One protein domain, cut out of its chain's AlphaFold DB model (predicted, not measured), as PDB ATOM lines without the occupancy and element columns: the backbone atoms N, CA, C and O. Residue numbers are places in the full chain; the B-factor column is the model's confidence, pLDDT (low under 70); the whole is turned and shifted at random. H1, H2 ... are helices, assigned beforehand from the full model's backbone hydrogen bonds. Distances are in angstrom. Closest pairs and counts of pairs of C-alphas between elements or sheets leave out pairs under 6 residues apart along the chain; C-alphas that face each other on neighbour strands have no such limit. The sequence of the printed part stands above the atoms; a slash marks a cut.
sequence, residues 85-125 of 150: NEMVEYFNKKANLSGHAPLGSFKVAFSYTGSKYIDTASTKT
ATOM      1  N   ASN A  85     179.528 126.549 161.339       96.81
ATOM      2  CA  ASN A  85     178.345 125.904 161.918       96.81
ATOM      3  C   ASN A  85     177.079 126.768 161.809       96.81
ATOM      4  O   ASN A  85     176.012 126.227 161.542       96.81
ATOM      5  N   GLU A  86     177.193 128.091 161.951       96.81
ATOM      6  CA  GLU A  86     176.050 129.001 161.787       96.81
ATOM      7  C   GLU A  86     175.563 129.015 160.335       96.81
ATOM      8  O   GLU A  86     174.361 128.994 160.073       96.81
ATOM      9  N   MET A  87     176.490 128.977 159.373       97.62
ATOM     10  CA  MET A  87     176.125 128.865 157.963       97.62
ATOM     11  C   MET A  87     175.469 127.509 157.645       97.62
ATOM     12  O   MET A  87     174.510 127.460 156.876       97.62
ATOM     13  N   VAL A  88     175.924 126.409 158.260       97.12
ATOM     14  CA  VAL A  88     175.245 125.103 158.151       97.12
ATOM     15  C   VAL A  88     173.810 125.198 158.666       97.12
ATOM     16  O   VAL A  88     172.886 124.767 157.983       97.12
ATOM     17  N   GLU A  89     173.596 125.800 159.835       96.44
ATOM     18  CA  GLU A  89     172.254 125.980 160.397       96.44
ATOM     19  C   GLU A  89     171.357 126.843 159.503       96.44
ATOM     20  O   GLU A  89     170.184 126.512 159.316       96.44
ATOM     21  N   TYR A  90     171.906 127.896 158.892       95.38
ATOM     22  CA  TYR A  90     171.195 128.719 157.913       95.38
ATOM     23  C   TYR A  90     170.703 127.886 156.715       95.38
ATOM     24  O   TYR A  90     169.511 127.922 156.390       95.38
ATOM     25  N   PHE A  91     171.574 127.077 156.098       95.94
ATOM     26  CA  PHE A  91     171.187 126.199 154.984       95.94
ATOM     27  C   PHE A  91     170.173 125.127 155.406       95.94
ATOM     28  O   PHE A  91     169.217 124.865 154.672       95.94
ATOM     29  N   ASN A  92     170.336 124.538 156.594       96.06
ATOM     30  CA  ASN A  92     169.425 123.518 157.115       96.06
ATOM     31  C   ASN A  92     168.027 124.097 157.341       96.06
ATOM     32  O   ASN A  92     167.038 123.536 156.863       96.06
ATOM     33  N   LYS A  93     167.944 125.275 157.972       95.25
ATOM     34  CA  LYS A  93     166.683 125.991 158.188       95.25
ATOM     35  C   LYS A  93     165.996 126.337 156.867       95.25
ATOM     36  O   LYS A  93     164.786 126.160 156.759       95.25
ATOM     37  N   LYS A  94     166.753 126.768 155.850       92.06
ATOM     38  CA  LYS A  94     166.220 127.049 154.505       92.06
ATOM     39  C   LYS A  94     165.651 125.796 153.823       92.06
ATOM     40  O   LYS A  94     164.707 125.902 153.048       92.06
ATOM     41  N   ALA A  95     166.175 124.616 154.153       93.00
ATOM     42  CA  ALA A  95     165.653 123.324 153.710       93.00
ATOM     43  C   ALA A  95     164.525 122.760 154.604       93.00
ATOM     44  O   ALA A  95     164.092 121.632 154.379       93.00
ATOM     45  N   ASN A  96     164.046 123.508 155.608       92.81
ATOM     46  CA  ASN A  96     163.113 123.037 156.643       92.81
ATOM     47  C   ASN A  96     163.613 121.798 157.412       92.81
ATOM     48  O   ASN A  96     162.820 120.983 157.883       92.81
ATOM     49  N   LEU A  97     164.932 121.656 157.550       92.25
ATOM     50  CA  LEU A  97     165.576 120.592 158.312       92.25
ATOM     51  C   LEU A  97     166.205 121.160 159.584       92.25
ATOM     52  O   LEU A  97     166.723 122.277 159.607       92.25
ATOM     53  N   SER A  98     166.175 120.373 160.655       87.38
ATOM     54  CA  SER A  98     166.871 120.675 161.904       87.38
ATOM     55  C   SER A  98     168.150 119.845 162.028       87.38
ATOM     56  O   SER A  98     168.290 118.781 161.425       87.38
ATOM     57  N   GLY A  99     169.106 120.338 162.815       86.38
ATOM     58  CA  GLY A  99     170.360 119.647 163.113       86.38
ATOM     59  C   GLY A  99     171.596 120.334 162.539       86.38
ATOM     60  O   GLY A  99     171.514 121.374 161.893       86.38
ATOM     61  N   HIS A 100     172.758 119.726 162.792       90.31
ATOM     62  CA  HIS A 100     174.077 120.326 162.534       90.31
ATOM     63  C   HIS A 100     174.893 119.569 161.473       90.31
ATOM     64  O   HIS A 100     176.116 119.734 161.387       90.31
ATOM     65  N   ALA A 101     174.260 118.666 160.722       93.94
ATOM     66  CA  ALA A 101     174.902 117.990 159.604       93.94
ATOM     67  C   ALA A 101     174.917 118.936 158.387       93.94
ATOM     68  O   ALA A 101     173.874 119.511 158.079       93.94
ATOM     69  N   PRO A 102     176.066 119.128 157.711       96.12
ATOM     70  CA  PRO A 102     176.132 119.951 156.510       96.12
ATOM     71  C   PRO A 102     175.414 119.246 155.356       96.12
ATOM     72  O   PRO A 102     175.837 118.165 154.942       96.12
ATOM     73  N   LEU A 103     174.359 119.866 154.828       96.19
ATOM     74  CA  LEU A 103     173.668 119.360 153.640       96.19
ATOM     75  C   LEU A 103     174.545 119.493 152.396       96.19
ATOM     76  O   LEU A 103     175.415 120.367 152.314       96.19
ATOM     77  N   GLY A 104     174.270 118.674 151.385       95.94
ATOM     78  CA  GLY A 104     174.972 118.767 150.110       95.94
ATOM     79  C   GLY A 104     174.774 120.113 149.413       95.94
ATOM     80  O   GLY A 104     175.703 120.606 148.783       95.94
ATOM     81  N   SER A 105     173.625 120.772 149.602       95.31
ATOM     82  CA  SER A 105     173.384 122.137 149.106       95.31
ATOM     83  C   SER A 105     174.354 123.164 149.701       95.31
ATOM     84  O   SER A 105     174.909 123.977 148.964       95.31
ATOM     85  N   PHE A 106     174.621 123.089 151.009       96.62
ATOM     86  CA  PHE A 106     175.643 123.902 151.672       96.62
ATOM     87  C   PHE A 106     177.038 123.576 151.130       96.62
ATOM     88  O   PHE A 106     177.801 124.479 150.785       96.62
ATOM     89  N   LYS A 107     177.363 122.280 151.010       96.88
ATOM     90  CA  LYS A 107     178.668 121.852 150.498       96.88
ATOM     91  C   LYS A 107     178.927 122.374 149.092       96.88
ATOM     92  O   LYS A 107     179.991 122.930 148.845       96.88
ATOM     93  N   VAL A 108     177.954 122.252 148.193       96.00
ATOM     94  CA  VAL A 108     178.080 122.753 146.821       96.00
ATOM     95  C   VAL A 108     178.192 124.273 146.783       96.00
ATOM     96  O   VAL A 108     179.065 124.776 146.079       96.00
ATOM     97  N   ALA A 109     177.385 125.004 147.559       95.56
ATOM     98  CA  ALA A 109     177.412 126.469 147.570       95.56
ATOM     99  C   ALA A 109     178.799 127.050 147.907       95.56
ATOM    100  O   ALA A 109     179.175 128.089 147.371       95.56
ATOM    101  N   PHE A 110     179.575 126.354 148.744       96.62
ATOM    102  CA  PHE A 110     180.921 126.765 149.155       96.62
ATOM    103  C   PHE A 110     182.042 125.865 148.611       96.62
ATOM    104  O   PHE A 110     183.184 125.978 149.043       96.62
ATOM    105  N   SER A 111     181.740 124.994 147.642       96.38
ATOM    106  CA  SER A 111     182.710 124.077 147.018       96.38
ATOM    107  C   SER A 111     183.452 123.148 147.999       96.38
ATOM    108  O   SER A 111     184.605 122.784 147.767       96.38
ATOM    109  N   TYR A 112     182.797 122.729 149.085       97.06
ATOM    110  CA  TYR A 112     183.354 121.757 150.025       97.06
ATOM    111  C   TYR A 112     183.274 120.329 149.486       97.06
ATOM    112  O   TYR A 112     182.215 119.853 149.072       97.06
ATOM    113  N   THR A 113     184.389 119.608 149.585       93.94
ATOM    114  CA  THR A 113     184.495 118.188 149.212       93.94
ATOM    115  C   THR A 113     184.961 117.305 150.371       93.94
ATOM    116  O   THR A 113     185.043 116.087 150.214       93.94
ATOM    117  N   GLY A 114     185.296 117.895 151.523       92.19
ATOM    118  CA  GLY A 114     185.841 117.195 152.676       92.19
ATOM    119  C   GLY A 114     184.788 116.609 153.619       92.19
ATOM    120  O   GLY A 114     183.574 116.569 153.367       92.19
ATOM    121  N   SER A 115     185.293 116.094 154.741       93.56
ATOM    122  CA  SER A 115     184.468 115.753 155.896       93.56
ATOM    123  C   SER A 115     184.133 117.020 156.683       93.56
ATOM    124  O   SER A 115     184.897 117.983 156.665       93.56
ATOM    125  N   LYS A 116     183.043 116.987 157.466       93.56
ATOM    126  CA  LYS A 116     182.643 118.116 158.323       93.56
ATOM    127  C   LYS A 116     183.816 118.654 159.150       93.56
ATOM    128  O   LYS A 116     183.964 119.862 159.270       93.56
ATOM    129  N   TYR A 117     184.631 117.766 159.723       95.38
ATOM    130  CA  TYR A 117     185.768 118.154 160.556       95.38
ATOM    131  C   TYR A 117     186.830 118.929 159.762       95.38
ATOM    132  O   TYR A 117     187.261 119.991 160.203       95.38
ATOM    133  N   ILE A 118     187.205 118.427 158.582       97.06
ATOM    134  CA  ILE A 118     188.218 119.052 157.719       97.06
ATOM    135  C   ILE A 118     187.721 120.407 157.205       97.06
ATOM    136  O   ILE A 118     188.435 121.408 157.303       97.06
ATOM    137  N   ASP A 119     186.484 120.449 156.709       97.19
ATOM    138  CA  ASP A 119     185.892 121.664 156.150       97.19
ATOM    139  C   ASP A 119     185.724 122.737 157.241       97.19
ATOM    140  O   ASP A 119     186.097 123.888 157.043       97.19
ATOM    141  N   THR A 120     185.276 122.356 158.443       97.12
ATOM    142  CA  THR A 120     185.166 123.293 159.579       97.12
ATOM    143  C   THR A 120     186.535 123.840 159.986       97.12
ATOM    144  O   THR A 120     186.668 125.041 160.190       97.12
ATOM    145  N   ALA A 121     187.559 122.985 160.102       97.25
ATOM    146  CA  ALA A 121     188.889 123.393 160.562       97.25
ATOM    147  C   ALA A 121     189.620 124.317 159.572       97.25
ATOM    148  O   ALA A 121     190.426 125.149 159.985       97.25
ATOM    149  N   SER A 122     189.341 124.176 158.275       96.50
ATOM    150  CA  SER A 122     189.916 125.016 157.217       96.50
ATOM    151  C   SER A 122     189.118 126.296 156.948       96.50
ATOM    152  O   SER A 122     189.601 127.190 156.251       96.50
ATOM    153  N   THR A 123     187.927 126.427 157.533       98.00
ATOM    154  CA  THR A 123     187.033 127.565 157.315       98.00
ATOM    155  C   THR A 123     187.140 128.572 158.447       98.00
ATOM    156  O   THR A 123     186.753 128.299 159.580       98.00
ATOM    157  N   LYS A 124     187.585 129.791 158.129       97.31
ATOM    158  CA  LYS A 124     187.586 130.891 159.100       97.31
ATOM    159  C   LYS A 124     186.181 131.462 159.300       97.31
ATOM    160  O   LYS A 124     185.666 131.481 160.412       97.31
ATOM    161  N   THR A 125     185.572 131.934 158.217       98.06
ATOM    162  CA  THR A 125     184.247 132.563 158.201       98.06
ATOM    163  C   THR A 125     183.624 132.424 156.819       98.06
ATOM    164  O   THR A 125     184.348 132.330 155.830       98.06
TER     165      THR A 125
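Overview. This is residues 85 to 125 of the 150 residues of the protein "MACPF domain-containing protein CAD1" of Capsicum chinense (UniProt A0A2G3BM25). Three short helices make an open triangle with few contacts between them: H1, the longest, lies toward one end of the long axis, H3 toward the other, and H2 sits off to one side between them. Past the end of H1 the link of residues 95 to 103 turns and folds back toward H2, and a second link, residues 110 to 115, leads on to H3. The printed part has 41 residues with three named helices, H1, H2 and H3 in chain order, and no named strand; the class is all helix, with 23 residues in the named helices. The whole is compact, with a radius of gyration of the C-alphas of 9.5 A, and its outline is elongated, the C-alphas spanning 27 by 16 by 16 A.

Along the chain. Find C-alpha 85 at (178.345, 125.904, 161.918); from there H1 runs through residues 85 to 94 to C-alpha 94 at (166.220, 127.049, 154.505), 14.3 A from its first C-alpha to its last. Next look at residues 104 to 109, from Gly 104 to Ala 109, where you will find H2, 8.5 A from first to last C-alpha. Then go to residues 116 to 122 for H3, which measures 10.1 A and ends at C-alpha 122, at (189.916, 125.016, 157.217).

Arrangement. Begin at H1 and look at Phe 91: its C-alpha and that of Phe 106 in H2 are the closest of the two helices, 6.0 A apart. H1 and H2 only just touch, with 3 pairs of C-alphas within 8 A. Their lines are about perpendicular at 71 degrees, only just past a steep tilt. Now compare Asn 85 in H1 with Thr 120 in H3: their C-alphas are the closest of these two helices, 7.7 A apart, and H1 and H3 are close but not clearly touching. H1 and H3 run opposite ways at a steep tilt of 52 degrees, with their centres 15.3 A apart. H2 and H3 are apart, though they follow each other in the chain. Along the backbones of H1, H2 and H3, every O i to N i+4 pair is within hydrogen-bond range.

Size, cuts and confidence. The two C-alphas farthest apart are those of Asn 96 and Ser 122, at 26.9 A, while the first and last printed C-alphas, Asn 85 and Thr 125, are 9.6 A apart. Read from 85 to 125 and you will find no cut in the printed part. Both links, H1 to H2 with 9 residues between them and H2 to H3 with 6, are short. In the B-factor column the mean pLDDT of the printed part is 95.2, and no printed residue is under 70.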